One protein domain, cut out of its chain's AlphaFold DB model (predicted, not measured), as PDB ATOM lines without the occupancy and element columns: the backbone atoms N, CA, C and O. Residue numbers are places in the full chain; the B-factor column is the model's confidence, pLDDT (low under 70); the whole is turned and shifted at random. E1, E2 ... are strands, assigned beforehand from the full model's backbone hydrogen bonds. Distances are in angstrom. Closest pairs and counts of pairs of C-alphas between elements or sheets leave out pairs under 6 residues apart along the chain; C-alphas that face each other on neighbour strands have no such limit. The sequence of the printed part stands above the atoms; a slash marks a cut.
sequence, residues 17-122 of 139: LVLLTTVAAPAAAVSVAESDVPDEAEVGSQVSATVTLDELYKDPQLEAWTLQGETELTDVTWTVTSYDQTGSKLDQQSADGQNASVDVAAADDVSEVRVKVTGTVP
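AT A GLANCE: This is residues 17 to 122 of the 139 residues of an uncharacterized protein of Halogranum amylolyticum (UniProt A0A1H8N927). Two antiparallel sheets lie partly face to face as a sandwich, a wider, twisted one of five strands, E2 - E3 - E8 - E5 - E6, and a narrower one of three, E1 - E4 - E7. The 106 printed residues hold eight named strands, E1 to E8 in chain order, and no named helix; the class is all strand. The whole is compact, with a radius of gyration of the C-alphas of 14.0 A and spans of 42 by 30 by 21 A.

HOW THE PARTS SIT: Begin at E1, residues 17 to 21, antiparallel to E4, residues 64 to 71; N 19 and O 68 are 2.8 A apart, within hydrogen-bond range. E7, residues 99 to 105, is E4's other antiparallel neighbour, with N 67 and O 102 at 2.8 A. In the wider sheet, E2, residues 31 to 36, and E3, residues 46 to 54, form a hairpin; look at N 36 and O 50, 2.8 A. Next comes E8, residues 112 to 120, antiparallel to E3 with N 49 and O 117 at 2.8 A, and to E5, residues 74 to 83, with N 79 and O 116 at 2.7 A. E5 and E6, residues 89 to 96, form a hairpin, with N 80 and O 93 at 2.8 A. Between the sheets, the closest C-alphas of E5 and E7 are those of Trp 78 and Ala 100, 6.8 A. E4 and E8 are near each other, with 8 pairs of C-alphas within 10 A.

IN THESE COORDINATES: Find C-alpha 17 at (381.992, 407.124, 347.775), where E1 begins and runs 12.7 A. E5, the longest strand, spans 27.8 A from C-alpha 74 at (370.304, 402.878, 340.611). E3 spans 26.6 A, and E8 26.7 A to C-alpha 120 at (369.453, 399.274, 344.022).

THE WHOLE: The two C-alphas farthest apart, Gly 44 and Gln 61, are 42.3 A apart. The printed part has no cut and no long link. Its mean pLDDT is 72.8; residues 17 to 42, 55 to 62 and 106 to 107 are under 70.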
ATOM      1  N   LEU A  17     380.927 406.157 347.516       55.09
ATOM      2  CA  LEU A  17     381.992 407.124 347.775       55.09
ATOM      3  C   LEU A  17     381.382 408.463 348.202       55.09
ATOM      4  O   LEU A  17     380.778 409.179 347.408       55.09
ATOM      5  N   VAL A  18     381.554 408.812 349.476       57.12
ATOM      6  CA  VAL A  18     381.167 410.125 350.005       57.12
ATOM      7  C   VAL A  18     382.425 410.978 350.121       57.12
ATOM      8  O   VAL A  18     383.350 410.639 350.858       57.12
ATOM      9  N   LEU A  19     382.468 412.075 349.369       54.31
ATOM     10  CA  LEU A  19     383.550 413.053 349.367       54.31
ATOM     11  C   LEU A  19     383.063 414.357 350.003       54.31
ATOM     12  O   LEU A  19     381.962 414.841 349.759       54.31
ATOM     13  N   LEU A  20     383.900 414.967 350.831       55.00
ATOM     14  CA  LEU A  20     383.600 416.256 351.445       55.00
ATOM     15  C   LEU A  20     384.475 417.317 350.794       55.00
ATOM     16  O   LEU A  20     385.698 417.177 350.739       55.00
ATOM     17  N   THR A  21     383.846 418.369 350.278       52.94
ATOM     18  CA  THR A  21     384.544 419.471 349.610       52.94
ATOM     19  C   THR A  21     384.260 420.779 350.337       52.94
ATOM     20  O   THR A  21     383.111 421.138 350.579       52.94
ATOM     21  N   THR A  22     385.309 421.509 350.704       51.03
ATOM     22  CA  THR A  22     385.209 422.814 351.368       51.03
ATOM     23  C   THR A  22     385.198 423.937 350.330       51.03
ATOM     24  O   THR A  22     386.017 423.959 349.413       51.03
ATOM     25  N   VAL A  23     384.298 424.915 350.483       47.88
ATOM     26  CA  VAL A  23     384.168 426.050 349.546       47.88
ATOM     27  C   VAL A  23     385.287 427.099 349.710       47.88
ATOM     28  O   VAL A  23     385.489 427.912 348.810       47.88
ATOM     29  N   ALA A  24     386.067 427.089 350.805       45.31
ATOM     30  CA  ALA A  24     387.032 428.168 351.073       45.31
ATOM     31  C   ALA A  24     388.217 427.849 352.025       45.31
ATOM     32  O   ALA A  24     388.604 428.716 352.801       45.31
ATOM     33  N   ALA A  25     388.819 426.651 352.023       40.25
ATOM     34  CA  ALA A  25     390.015 426.351 352.847       40.25
ATOM     35  C   ALA A  25     390.639 424.988 352.480       40.25
ATOM     36  O   ALA A  25     389.919 424.167 351.907       40.25
ATOM     37  N   PRO A  26     391.933 424.722 352.796       40.66
ATOM     38  CA  PRO A  26     392.558 423.415 352.559       40.66
ATOM     39  C   PRO A  26     391.692 422.295 353.143       40.66
ATOM     40  O   PRO A  26     391.172 422.446 354.245       40.66
ATOM     41  N   ALA A  27     391.525 421.224 352.359       43.75
ATOM     42  CA  ALA A  27     390.637 420.090 352.611       43.75
ATOM     43  C   ALA A  27     390.600 419.701 354.097       43.75
ATOM     44  O   ALA A  27     391.561 419.154 354.638       43.75
ATOM     45  N   ALA A  28     389.490 420.041 354.745       50.41
ATOM     46  CA  ALA A  28     389.210 419.680 356.119       50.41
ATOM     47  C   ALA A  28     388.764 418.222 356.174       50.41
ATOM     48  O   ALA A  28     387.925 417.794 355.380       50.41
ATOM     49  N   ALA A  29     389.319 417.471 357.117       50.41
ATOM     50  CA  ALA A  29     388.867 416.124 357.401       50.41
ATOM     51  C   ALA A  29     387.617 416.225 358.282       50.41
ATOM     52  O   ALA A  29     387.725 416.333 359.497       50.41
ATOM     53  N   VAL A  30     386.432 416.229 357.670       55.88
ATOM     54  CA  VAL A  30     385.217 415.923 358.432       55.88
ATOM     55  C   VAL A  30     385.324 414.458 358.846       55.88
ATOM     56  O   VAL A  30     385.552 413.584 358.003       55.88
ATOM     57  N   SER A  31     385.237 414.209 360.149       52.44
ATOM     58  CA  SER A  31     385.329 412.866 360.705       52.44
ATOM     59  C   SER A  31     384.061 412.090 360.371       52.44
ATOM     60  O   SER A  31     382.941 412.580 360.515       52.44
ATOM     61  N   VAL A  32     384.252 410.865 359.894       58.25
ATOM     62  CA  VAL A  32     383.164 409.909 359.730       58.25
ATOM     63  C   VAL A  32     383.087 409.093 361.015       58.25
ATOM     64  O   VAL A  32     383.919 408.211 361.233       58.25
ATOM     65  N   ALA A  33     382.118 409.412 361.873       55.16
ATOM     66  CA  ALA A  33     381.891 408.720 363.141       55.16
ATOM     67  C   ALA A  33     381.478 407.263 362.923       55.16
ATOM     68  O   ALA A  33     381.946 406.360 363.616       55.16
ATOM     69  N   GLU A  34     380.574 407.037 361.970       54.62
ATOM     70  CA  GLU A  34     379.976 405.730 361.726       54.62
ATOM     71  C   GLU A  34     379.551 405.610 360.264       54.62
ATOM     72  O   GLU A  34     378.822 406.462 359.753       54.62
ATOM     73  N   SER A  35     380.004 404.540 359.613       57.81
ATOM     74  CA  SER A  35     379.602 404.154 358.263       57.81
ATOM     75  C   SER A  35     378.995 402.762 358.318       57.81
ATOM     76  O   SER A  35     379.717 401.775 358.439       57.81
ATOM     77  N   ASP A  36     377.675 402.682 358.218       61.84
ATOM     78  CA  ASP A  36     376.954 401.438 357.979       61.84
ATOM     79  C   ASP A  36     376.816 401.288 356.463       61.84
ATOM     80  O   ASP A  36     375.890 401.827 355.858       61.84
ATOM     81  N   VAL A  37     377.814 400.668 355.831       61.91
ATOM     82  CA  VAL A  37     377.842 400.405 354.387       61.91
ATOM     83  C   VAL A  37     378.069 398.907 354.206       61.91
ATOM     84  O   VAL A  37     379.101 398.408 354.648       61.91
ATOM     85  N   PRO A  38     377.132 398.164 353.599       59.28
ATOM     86  CA  PRO A  38     377.354 396.751 353.335       59.28
ATOM     87  C   PRO A  38     378.456 396.587 352.285       59.28
ATOM     88  O   PRO A  38     378.357 397.126 351.184       59.28
ATOM     89  N   ASP A  39     379.493 395.821 352.633       55.25
ATOM     90  CA  ASP A  39     380.639 395.542 351.754       55.25
ATOM     91  C   ASP A  39     380.233 394.792 350.473       55.25
ATOM     92  O   ASP A  39     380.889 394.910 349.438       55.25
ATOM     93  N   GLU A  40     379.142 394.024 350.537       57.91
ATOM     94  CA  GLU A  40     378.647 393.172 349.459       57.91
ATOM     95  C   GLU A  40     377.119 393.250 349.383       57.91
ATOM     96  O   GLU A  40     376.430 393.173 350.403       57.91
ATOM     97  N   ALA A  41     376.575 393.345 348.168       63.78
ATOM     98  CA  ALA A  41     375.135 393.261 347.942       63.78
ATOM     99  C   ALA A  41     374.805 392.480 346.663       63.78
ATOM    100  O   ALA A  41     375.537 392.523 345.673       63.78
ATOM    101  N   GLU A  42     373.687 391.751 346.690       64.31
ATOM    102  CA  GLU A  42     373.186 391.025 345.524       64.31
ATOM    103  C   GLU A  42     372.665 391.995 344.455       64.31
ATOM    104  O   GLU A  42     371.965 392.964 344.750       64.31
ATOM    105  N   VAL A  43     372.963 391.688 343.190       75.69
ATOM    106  CA  VAL A  43     372.427 392.403 342.025       75.69
ATOM    107  C   VAL A  43     370.898 392.471 342.095       75.69
ATOM    108  O   VAL A  43     370.240 391.476 342.398       75.69
ATOM    109  N   GLY A  44     370.330 393.648 341.824       73.12
ATOM    110  CA  GLY A  44     368.888 393.886 341.905       73.12
ATOM    111  C   GLY A  44     368.332 393.970 343.331       73.12
ATOM    112  O   GLY A  44     367.128 394.166 343.498       73.12
ATOM    113  N   SER A  45     369.174 393.844 344.362       77.06
ATOM    114  CA  SER A  45     368.760 394.060 345.749       77.06
ATOM    115  C   SER A  45     368.871 395.526 346.138       77.06
ATOM    116  O   SER A  45     369.748 396.255 345.671       77.06
ATOM    117  N   GLN A  46     367.973 395.949 347.027       79.19
ATOM    118  CA  GLN A  46     368.020 397.274 347.625       79.19
ATOM    119  C   GLN A  46     369.036 397.298 348.768       79.19
ATOM    120  O   GLN A  46     369.029 396.440 349.651       79.19
ATOM    121  N   VAL A  47     369.877 398.321 348.751       78.19
ATOM    122  CA  VAL A  47     370.968 398.548 349.685       78.19
ATOM    123  C   VAL A  47     370.766 399.902 350.347       78.19
ATOM    124  O   VAL A  47     370.346 400.865 349.703       78.19
ATOM    125  N   SER A  48     371.060 399.982 351.642       78.81
ATOM    126  CA  SER A  48     371.072 401.237 352.386       78.81
ATOM    127  C   SER A  48     372.457 401.443 352.973       78.81
ATOM    128  O   SER A  48     372.992 400.533 353.595       78.81
ATOM    129  N   ALA A  49     372.996 402.643 352.803       76.06
ATOM    130  CA  ALA A  49     374.226 403.095 353.426       76.06
ATOM    131  C   ALA A  49     373.910 404.280 354.343       76.06
ATOM    132  O   ALA A  49     373.192 405.193 353.935       76.06
ATOM    133  N   THR A  50     374.415 404.280 355.573       80.00
ATOM    134  CA  THR A  50     374.273 405.417 356.495       80.00
ATOM    135  C   THR A  50     375.645 405.890 356.936       80.00
ATOM    136  O   THR A  50     376.437 405.099 357.429       80.00
ATOM    137  N   VAL A  51     375.908 407.181 356.772       77.62
ATOM    138  CA  VAL A  51     377.145 407.838 357.183       77.62
ATOM    139  C   VAL A  51     376.791 408.937 358.176       77.62
ATOM    140  O   VAL A  51     375.995 409.826 357.867       77.62
ATOM    141  N   THR A  52     377.368 408.872 359.370       80.19
ATOM    142  CA  THR A  52     377.237 409.907 360.399       80.19
ATOM    143  C   THR A  52     378.517 410.729 360.442       80.19
ATOM    144  O   THR A  52     379.608 410.180 360.591       80.19
ATOM    145  N   LEU A  53     378.369 412.040 360.281       77.31
ATOM    146  CA  LEU A  53     379.444 413.022 360.271       77.31
ATOM    147  C   LEU A  53     379.380 413.826 361.567       77.31
ATOM    148  O   LEU A  53     378.378 414.499 361.842       77.31
ATOM    149  N   ASP A  54     380.457 413.763 362.338       73.75
ATOM    150  CA  ASP A  54     380.635 414.482 363.590       73.75
ATOM    151  C   ASP A  54     381.843 415.428 363.519       73.75
ATOM    152  O   ASP A  54     382.576 415.491 362.534       73.75
ATOM    153  N   GLU A  55     382.006 416.239 364.566       69.62
ATOM    154  CA  GLU A  55     383.114 417.197 364.690       69.62
ATOM    155  C   GLU A  55     383.238 418.203 363.532       69.62
ATOM    156  O   GLU A  55     384.323 418.709 363.251       69.62
ATOM    157  N   LEU A  56     382.099 418.571 362.938       68.31
ATOM    158  CA  LEU A  56     381.965 419.383 361.720       68.31
ATOM    159  C   LEU A  56     382.804 420.681 361.685       68.31
ATOM    160  O   LEU A  56     383.152 421.148 360.602       68.31
ATOM    161  N   TYR A  57     383.128 421.268 362.847       68.56
ATOM    162  CA  TYR A  57     383.842 422.554 362.968       68.56
ATOM    163  C   TYR A  57     385.052 422.531 363.910       68.56
ATOM    164  O   TYR A  57     385.553 423.595 364.282       68.56
ATOM    165  N   LYS A  58     385.479 421.362 364.402       62.84
ATOM    166  CA  LYS A  58     386.508 421.323 365.454       62.84
ATOM    167  C   LYS A  58     387.932 421.453 364.921       62.84
ATOM    168  O   LYS A  58     388.753 422.030 365.627       62.84
ATOM    169  N   ASP A  59     388.224 420.967 363.715       54.34
ATOM    170  CA  ASP A  59     389.583 421.019 363.167       54.34
ATOM    171  C   ASP A  59     389.602 420.849 361.630       54.34
ATOM    172  O   ASP A  59     389.425 419.734 361.135       54.34
ATOM    173  N   PRO A  60     389.816 421.921 360.837       53.12
ATOM    174  CA  PRO A  60     389.874 423.343 361.200       53.12
ATOM    175  C   PRO A  60     388.501 423.935 361.581       53.12
ATOM    176  O   PRO A  60     387.455 423.361 361.292       53.12
ATOM    177  N   GLN A  61     388.501 425.128 362.194       62.81
ATOM    178  CA  GLN A  61     387.278 425.900 362.454       62.81
ATOM    179  C   GLN A  61     386.643 426.362 361.136       62.81
ATOM    180  O   GLN A  61     387.011 427.399 360.586       62.81
ATOM    181  N   LEU A  62     385.718 425.560 360.613       64.00
ATOM    182  CA  LEU A  62     384.953 425.865 359.410       64.00
ATOM    183  C   LEU A  62     383.624 426.524 359.767       64.00
ATOM    184  O   LEU A  62     382.951 426.108 360.701       64.00
ATOM    185  N   GLU A  63     383.222 427.520 358.980       70.06
ATOM    186  CA  GLU A  63     381.879 428.107 359.071       70.06
ATOM    187  C   GLU A  63     380.906 427.482 358.059       70.06
ATOM    188  O   GLU A  63     379.697 427.573 358.248       70.06
ATOM    189  N   ALA A  64     381.411 426.841 356.996       73.50
ATOM    190  CA  ALA A  64     380.602 426.169 355.979       73.50
ATOM    191  C   ALA A  64     381.396 425.105 355.200       73.50
ATOM    192  O   ALA A  64     382.608 425.237 354.997       73.50
ATOM    193  N   TRP A  65     380.700 424.074 354.726       72.06
ATOM    194  CA  TRP A  65     381.233 422.996 353.892       72.06
ATOM    195  C   TRP A  65     380.139 422.410 352.988       72.06
ATOM    196  O   TRP A  65     378.951 422.585 353.246       72.06
ATOM    197  N   THR A  66     380.541 421.713 351.925       78.19
ATOM    198  CA  THR A  66     379.616 421.065 350.988       78.19
ATOM    199  C   THR A  66     379.864 419.558 350.988       78.19
ATOM    200  O   THR A  66     380.977 419.089 350.727       78.19
ATOM    201  N   LEU A  67     378.818 418.788 351.274       77.88
ATOM    202  CA  LEU A  67     378.790 417.341 351.114       77.88
ATOM    203  C   LEU A  67     378.621 416.990 349.636       77.88
ATOM    204  O   LEU A  67     377.662 417.457 349.027       77.88
ATOM    205  N   GLN A  68     379.493 416.138 349.096       78.81
ATOM    206  CA  GLN A  68     379.352 415.556 347.761       78.81
ATOM    207  C   GLN A  68     379.302 414.028 347.857       78.81
ATOM    208  O   GLN A  68     380.284 413.361 348.171       78.81
ATOM    209  N   GLY A  69     378.135 413.451 347.611       74.56
ATOM    210  CA  GLY A  69     377.945 412.007 347.581       74.56
ATOM    211  C   GLY A  69     377.861 411.491 346.153       74.56
ATOM    212  O   GLY A  69     377.114 412.053 345.353       74.56
ATOM    213  N   GLU A  70     378.579 410.412 345.842       75.69
ATOM    214  CA  GLU A  70     378.466 409.694 344.571       75.69
ATOM    215  C   GLU A  70     378.251 408.197 344.825       75.69
ATOM    216  O   GLU A  70     378.857 407.594 345.717       75.69
ATOM    217  N   THR A  71     377.366 407.577 344.048       77.69
ATOM    218  CA  THR A  71     377.102 406.140 344.144       77.69
ATOM    219  C   THR A  71     376.854 405.515 342.778       77.69
ATOM    220  O   THR A  71     376.273 406.138 341.889       77.69
ATOM    221  N   GLU A  72     377.263 404.257 342.630       75.06
ATOM    222  CA  GLU A  72     376.999 403.440 341.439       75.06
ATOM    223  C   GLU A  72     375.624 402.743 341.488       75.06
ATOM    224  O   GLU A  72     375.250 402.027 340.559       75.06
ATOM    225  N   LEU A  73     374.856 402.934 342.567       80.81
ATOM    226  CA  LEU A  73     373.506 402.389 342.712       80.81
ATOM    227  C   LEU A  73     372.514 403.050 341.732       80.81
ATOM    228  O   LEU A  73     372.669 404.203 341.328       80.81
ATOM    229  N   THR A  74     371.446 402.341 341.372       81.31
ATOM    230  CA  THR A  74     370.304 402.878 340.611       81.31
ATOM    231  C   THR A  74     369.123 403.163 341.532       81.31
ATOM    232  O   THR A  74     369.086 402.681 342.662       81.31
ATOM    233  N   ASP A  75     368.156 403.960 341.068       85.44
ATOM    234  CA  ASP A  75     366.949 404.302 341.845       85.44
ATOM    235  C   ASP A  75     367.292 404.839 343.242       85.44
ATOM    236  O   ASP A  75     366.812 404.359 344.269       85.44
ATOM    237  N   VAL A  76     368.220 405.798 343.255       87.25
ATOM    238  CA  VAL A  76     368.862 406.281 344.473       87.25
ATOM    239  C   VAL A  76     368.088 407.437 345.079       87.25
ATOM    240  O   VAL A  76     367.800 408.421 344.397       87.25
ATOM    241  N   THR A  77     367.877 407.351 346.388       88.94
ATOM    242  CA  THR A  77     367.397 408.440 347.232       88.94
ATOM    243  C   THR A  77     368.414 408.723 348.333       88.94
ATOM    244  O   THR A  77     368.736 407.865 349.163       88.94
ATOM    245  N   TRP A  78     368.885 409.961 348.367       88.19
ATOM    246  CA  TRP A  78     369.684 410.535 349.437       88.19
ATOM    247  C   TRP A  78     368.761 411.199 350.448       88.19
ATOM    248  O   TRP A  78     367.804 411.878 350.086       88.19
ATOM    249  N   THR A  79     369.034 411.008 351.730       89.19
ATOM    250  CA  THR A  79     368.363 411.689 352.835       89.19
ATOM    251  C   THR A  79     369.422 412.242 353.767       89.19
ATOM    252  O   THR A  79     370.135 411.486 354.422       89.19
ATOM    253  N   VAL A  80     369.518 413.563 353.829       87.62
ATOM    254  CA  VAL A  80     370.441 414.282 354.700       87.62
ATOM    255  C   VAL A  80     369.646 414.862 355.854       87.62
ATOM    256  O   VAL A  80     368.665 415.572 355.651       87.62
ATOM    257  N   THR A  81     370.032 414.507 357.073       88.69
ATOM    258  CA  THR A  81     369.386 414.970 358.300       88.69
ATOM    259  C   THR A  81     370.407 415.686 359.159       88.69
ATOM    260  O   THR A  81     371.459 415.122 359.455       88.69
ATOM    261  N   SER A  82     370.094 416.909 359.570       87.38
ATOM    262  CA  SER A  82     370.927 417.694 360.472       87.38
ATOM    263  C   SER A  82     370.378 417.641 361.896       87.38
ATOM    264  O   SER A  82     369.164 417.647 362.127       87.38
ATOM    265  N   TYR A  83     371.286 417.582 362.861       87.19
ATOM    266  CA  TYR A  83     370.976 417.504 364.281       87.19
ATOM    267  C   TYR A  83     371.732 418.581 365.054       87.19
ATOM    268  O   TYR A  83     372.858 418.936 364.703       87.19
ATOM    269  N   ASP A  84     371.117 419.083 366.122       86.50
ATOM    270  CA  ASP A  84     371.757 420.006 367.057       86.50
ATOM    271  C   ASP A  84     372.617 419.271 368.103       86.50
ATOM    272  O   ASP A  84     372.639 418.044 368.206       86.50
ATOM    273  N   GLN A  85     373.299 420.046 368.944       79.94
ATOM    274  CA  GLN A  85     374.120 419.560 370.063       79.94
ATOM    275  C   GLN A  85     373.354 418.786 371.158       79.94
ATOM    276  O   GLN A  85     373.970 418.202 372.049       79.94
ATOM    277  N   THR A  86     372.020 418.805 371.132       84.19
ATOM    278  CA  THR A  86     371.146 418.036 372.033       84.19
ATOM    279  C   THR A  86     370.646 416.735 371.397       84.19
ATOM    280  O   THR A  86     369.988 415.943 372.073       84.19
ATOM    281  N   GLY A  87     370.965 416.499 370.118       79.75
ATOM    282  CA  GLY A  87     370.453 415.386 369.322       79.75
ATOM    283  C   GLY A  87     369.049 415.631 368.757       79.75
ATOM    284  O   GLY A  87     368.397 414.691 368.298       79.75
ATOM    285  N   SER A  88     368.555 416.871 368.789       86.38
ATOM    286  CA  SER A  88     367.271 417.239 368.193       86.38
ATOM    287  C   SER A  88     367.433 417.455 366.690       86.38
ATOM    288  O   SER A  88     368.392 418.076 366.241       86.38
ATOM    289  N   LYS A  89     366.481 416.945 365.900       86.81
ATOM    290  CA  LYS A  89     366.472 417.123 364.442       86.81
ATOM    291  C   LYS A  89     366.180 418.583 364.090       86.81
ATOM    292  O   LYS A  89     365.118 419.082 364.462       86.81
ATOM    293  N   LEU A  90     367.087 419.216 363.352       87.12
ATOM    294  CA  LEU A  90     366.949 420.590 362.868       87.12
ATOM    295  C   LEU A  90     366.269 420.619 361.502       87.12
ATOM    296  O   LEU A  90     365.199 421.207 361.361       87.12
ATOM    297  N   ASP A  91     366.853 419.925 360.527       86.12
ATOM    298  CA  ASP A  91     366.349 419.870 359.161       86.12
ATOM    299  C   ASP A  91     366.492 418.465 358.563       86.12
ATOM    300  O   ASP A  91     367.246 417.613 359.049       86.12
ATOM    301  N   GLN A  92     365.711 418.197 357.521       88.31
ATOM    302  CA  GLN A  92     365.808 416.967 356.752       88.31
ATOM    303  C   GLN A  92     365.517 417.254 355.284       88.31
ATOM    304  O   GLN A  92     364.409 417.655 354.928       88.31
ATOM    305  N   GLN A  93     366.488 416.941 354.437       85.62
ATOM    306  CA  GLN A  93     366.395 417.093 352.994       85.62
ATOM    307  C   GLN A  93     366.517 415.730 352.326       85.62
ATOM    308  O   GLN A  93     367.278 414.871 352.772       85.62
ATOM    309  N   SER A  94     365.768 415.535 351.246       87.75
ATOM    310  CA  SER A  94     365.880 414.347 350.409       87.75
ATOM    311  C   SER A  94     366.111 414.766 348.966       87.75
ATOM    312  O   SER A  94     365.484 415.712 348.489       87.75
ATOM    313  N   ALA A  95     367.008 414.062 348.288       85.31
ATOM    314  CA  ALA A  95     367.312 414.275 346.883       85.31
ATOM    315  C   ALA A  95     367.408 412.926 346.177       85.31
ATOM    316  O   ALA A  95     367.995 411.986 346.709       85.31
ATOM    317  N   ASP A  96     366.846 412.841 344.979       87.81
ATOM    318  CA  ASP A  96     366.942 411.647 344.148       87.81
ATOM    319  C   ASP A  96     368.067 411.803 343.121       87.81
ATOM    320  O   ASP A  96     368.312 412.899 342.610       87.81
ATOM    321  N   GLY A  97     368.729 410.695 342.797       84.75
ATOM    322  CA  GLY A  97     369.820 410.652 341.823       84.75
ATOM    323  C   GLY A  97     371.102 410.029 342.369       84.75
ATOM    324  O   GLY A  97     371.272 409.838 343.567       84.75
ATOM    325  N   GLN A  98     372.022 409.694 341.466       80.00
ATOM    326  CA  GLN A  98     373.303 409.046 341.797       80.00
ATOM    327  C   GLN A  98     374.303 409.985 342.476       80.00
ATOM    328  O   GLN A  98     375.247 409.529 343.120       80.00
ATOM    329  N   ASN A  99     374.081 411.291 342.350       80.25
ATOM    330  CA  ASN A  99     374.924 412.327 342.915       80.25
ATOM    331  C   ASN A  99     374.083 413.200 343.844       80.25
ATOM    332  O   ASN A  99     372.969 413.592 343.487       80.25
ATOM    333  N   ALA A 100     374.634 413.550 345.001       80.56
ATOM    334  CA  ALA A 100     374.028 414.497 345.924       80.56
ATOM    335  C   ALA A 100     375.031 415.573 346.324       80.56
ATOM    336  O   ALA A 100     376.167 415.262 346.666       80.56
ATOM    337  N   SER A 101     374.568 416.821 346.325       81.38
ATOM    338  CA  SER A 101     375.317 417.979 346.807       81.38
ATOM    339  C   SER A 101     374.487 418.665 347.880       81.38
ATOM    340  O   SER A 101     373.357 419.065 347.597       81.38
ATOM    341  N   VAL A 102     375.023 418.806 349.092       78.94
ATOM    342  CA  VAL A 102     374.341 419.506 350.192       78.94
ATOM    343  C   VAL A 102     375.296 420.472 350.868       78.94
ATOM    344  O   VAL A 102     376.364 420.077 351.328       78.94
ATOM    345  N   ASP A 103     374.898 421.736 350.941       78.69
ATOM    346  CA  ASP A 103     375.637 422.771 351.655       78.69
ATOM    347  C   ASP A 103     375.232 422.777 353.132       78.69
ATOM    348  O   ASP A 103     374.045 422.779 353.460       78.69
ATOM    349  N   VAL A 104     376.218 422.782 354.026       74.25
ATOM    350  CA  VAL A 104     376.019 422.806 355.477       74.25
ATOM    351  C   VAL A 104     376.818 423.962 356.065       74.25
ATOM    352  O   VAL A 104     378.027 424.070 355.841       74.25
ATOM    353  N   ALA A 105     376.152 424.827 356.832       73.88
ATOM    354  CA  ALA A 105     376.767 425.977 357.484       73.88
ATOM    355  C   ALA A 105     376.623 425.919 359.013       73.88
ATOM    356  O   ALA A 105     375.593 425.529 359.557       73.88
ATOM    357  N   ALA A 106     377.653 426.388 359.719       65.62
ATOM    358  CA  ALA A 106     377.676 426.507 361.176       65.62
ATOM    359  C   ALA A 106     376.634 427.495 361.716       65.62
ATOM    360  O   ALA A 106     376.230 427.400 362.872       65.62
ATOM    361  N   ALA A 107     376.185 428.431 360.875       65.75
ATOM    362  CA  ALA A 107     375.144 429.394 361.212       65.75
ATOM    363  C   ALA A 107     373.774 428.746 361.493       65.75
ATOM    364  O   ALA A 107     372.914 429.405 362.069       65.75
ATOM    365  N   ASP A 108     373.584 427.478 361.114       70.69
ATOM    366  CA  ASP A 108     372.324 426.748 361.263       70.69
ATOM    367  C   ASP A 108     372.236 425.936 362.576       70.69
ATOM    368  O   ASP A 108     371.366 425.080 362.707       70.69
ATOM    369  N   ASP A 109     373.140 426.164 363.545       75.44
ATOM    370  CA  ASP A 109     373.223 425.433 364.832       75.44
ATOM    371  C   ASP A 109     373.410 423.898 364.683       75.44
ATOM    372  O   ASP A 109     373.182 423.117 365.613       75.44
ATOM    373  N   VAL A 110     373.869 423.442 363.513       79.69
ATOM    374  CA  VAL A 110     374.057 422.018 363.185       79.69
ATOM    375  C   VAL A 110     375.327 421.470 363.829       79.69
ATOM    376  O   VAL A 110     376.414 421.944 363.524       79.69
ATOM    377  N   SER A 111     375.216 420.427 364.654       81.00
ATOM    378  CA  SER A 111     376.345 419.748 365.312       81.00
ATOM    379  C   SER A 111     376.661 418.362 364.738       81.00
ATOM    380  O   SER A 111     377.800 417.915 364.857       81.00
ATOM    381  N   GLU A 112     375.677 417.673 364.160       82.25
ATOM    382  CA  GLU A 112     375.828 416.352 363.532       82.25
ATOM    383  C   GLU A 112     375.041 416.334 362.217       82.25
ATOM    384  O   GLU A 112     373.925 416.855 362.138       82.25
ATOM    385  N   VAL A 113     375.612 415.714 361.183       84.69
ATOM    386  CA  VAL A 113     374.918 415.460 359.915       84.69
ATOM    387  C   VAL A 113     374.898 413.965 359.652       84.69
ATOM    388  O   VAL A 113     375.933 413.309 359.619       84.69
ATOM    389  N   ARG A 114     373.705 413.423 359.415       85.56
ATOM    390  CA  ARG A 114     373.510 412.030 359.030       85.56
ATOM    391  C   ARG A 114     373.050 411.949 357.591       85.56
ATOM    392  O   ARG A 114     371.993 412.473 357.237       85.56
ATOM    393  N   VAL A 115     373.824 411.249 356.778       84.94
ATOM    394  CA  VAL A 115     373.514 410.993 355.377       84.94
ATOM    395  C   VAL A 115     373.110 409.544 355.224       84.94
ATOM    396  O   VAL A 115     373.884 408.637 355.508       84.94
ATOM    397  N   LYS A 116     371.887 409.322 354.759       85.69
ATOM    398  CA  LYS A 116     371.385 408.006 354.387       85.69
ATOM    399  C   LYS A 116     371.215 407.942 352.878       85.69
ATOM    400  O   LYS A 116     370.507 408.760 352.302       85.69
ATOM    401  N   VAL A 117     371.816 406.941 352.259       84.75
ATOM    402  CA  VAL A 117     371.699 406.636 350.834       84.75
ATOM    403  C   VAL A 117     370.948 405.329 350.710       84.75
ATOM    404  O   VAL A 117     371.288 404.358 351.376       84.75
ATOM    405  N   THR A 118     369.900 405.288 349.900       85.56
ATOM    406  CA  THR A 118     369.191 404.047 349.579       85.56
ATOM    407  C   THR A 118     369.135 403.909 348.073       85.56
ATOM    408  O   THR A 118     368.747 404.859 347.408       85.56
ATOM    409  N   GLY A 119     369.514 402.753 347.539       84.94
ATOM    410  CA  GLY A 119     369.495 402.493 346.102       84.94
ATOM    411  C   GLY A 119     369.530 401.002 345.794       84.94
ATOM    412  O   GLY A 119     369.598 400.174 346.700       84.94
ATOM    413  N   THR A 120     369.466 400.654 344.518       81.81
ATOM    414  CA  THR A 120     369.453 399.274 344.022       81.81
ATOM    415  C   THR A 120     370.766 398.961 343.315       81.81
ATOM    416  O   THR A 120     371.300 399.803 342.596       81.81
ATOM    417  N   VAL A 121     371.309 397.758 343.513       80.94
ATOM    418  CA  VAL A 121     372.528 397.337 342.802       80.94
ATOM    419  C   VAL A 121     372.205 397.117 341.318       80.94
ATOM    420  O   VAL A 121     371.334 396.288 341.028       80.94
ATOM    421  N   PRO A 122     372.890 397.798 340.380       72.81
ATOM    422  CA  PRO A 122     372.656 397.608 338.950       72.81
ATOM    423  C   PRO A 122     372.981 396.181 338.485       72.81
ATOM    424  O   PRO A 122     373.815 395.484 339.066       72.81
TER     425      PRO A 122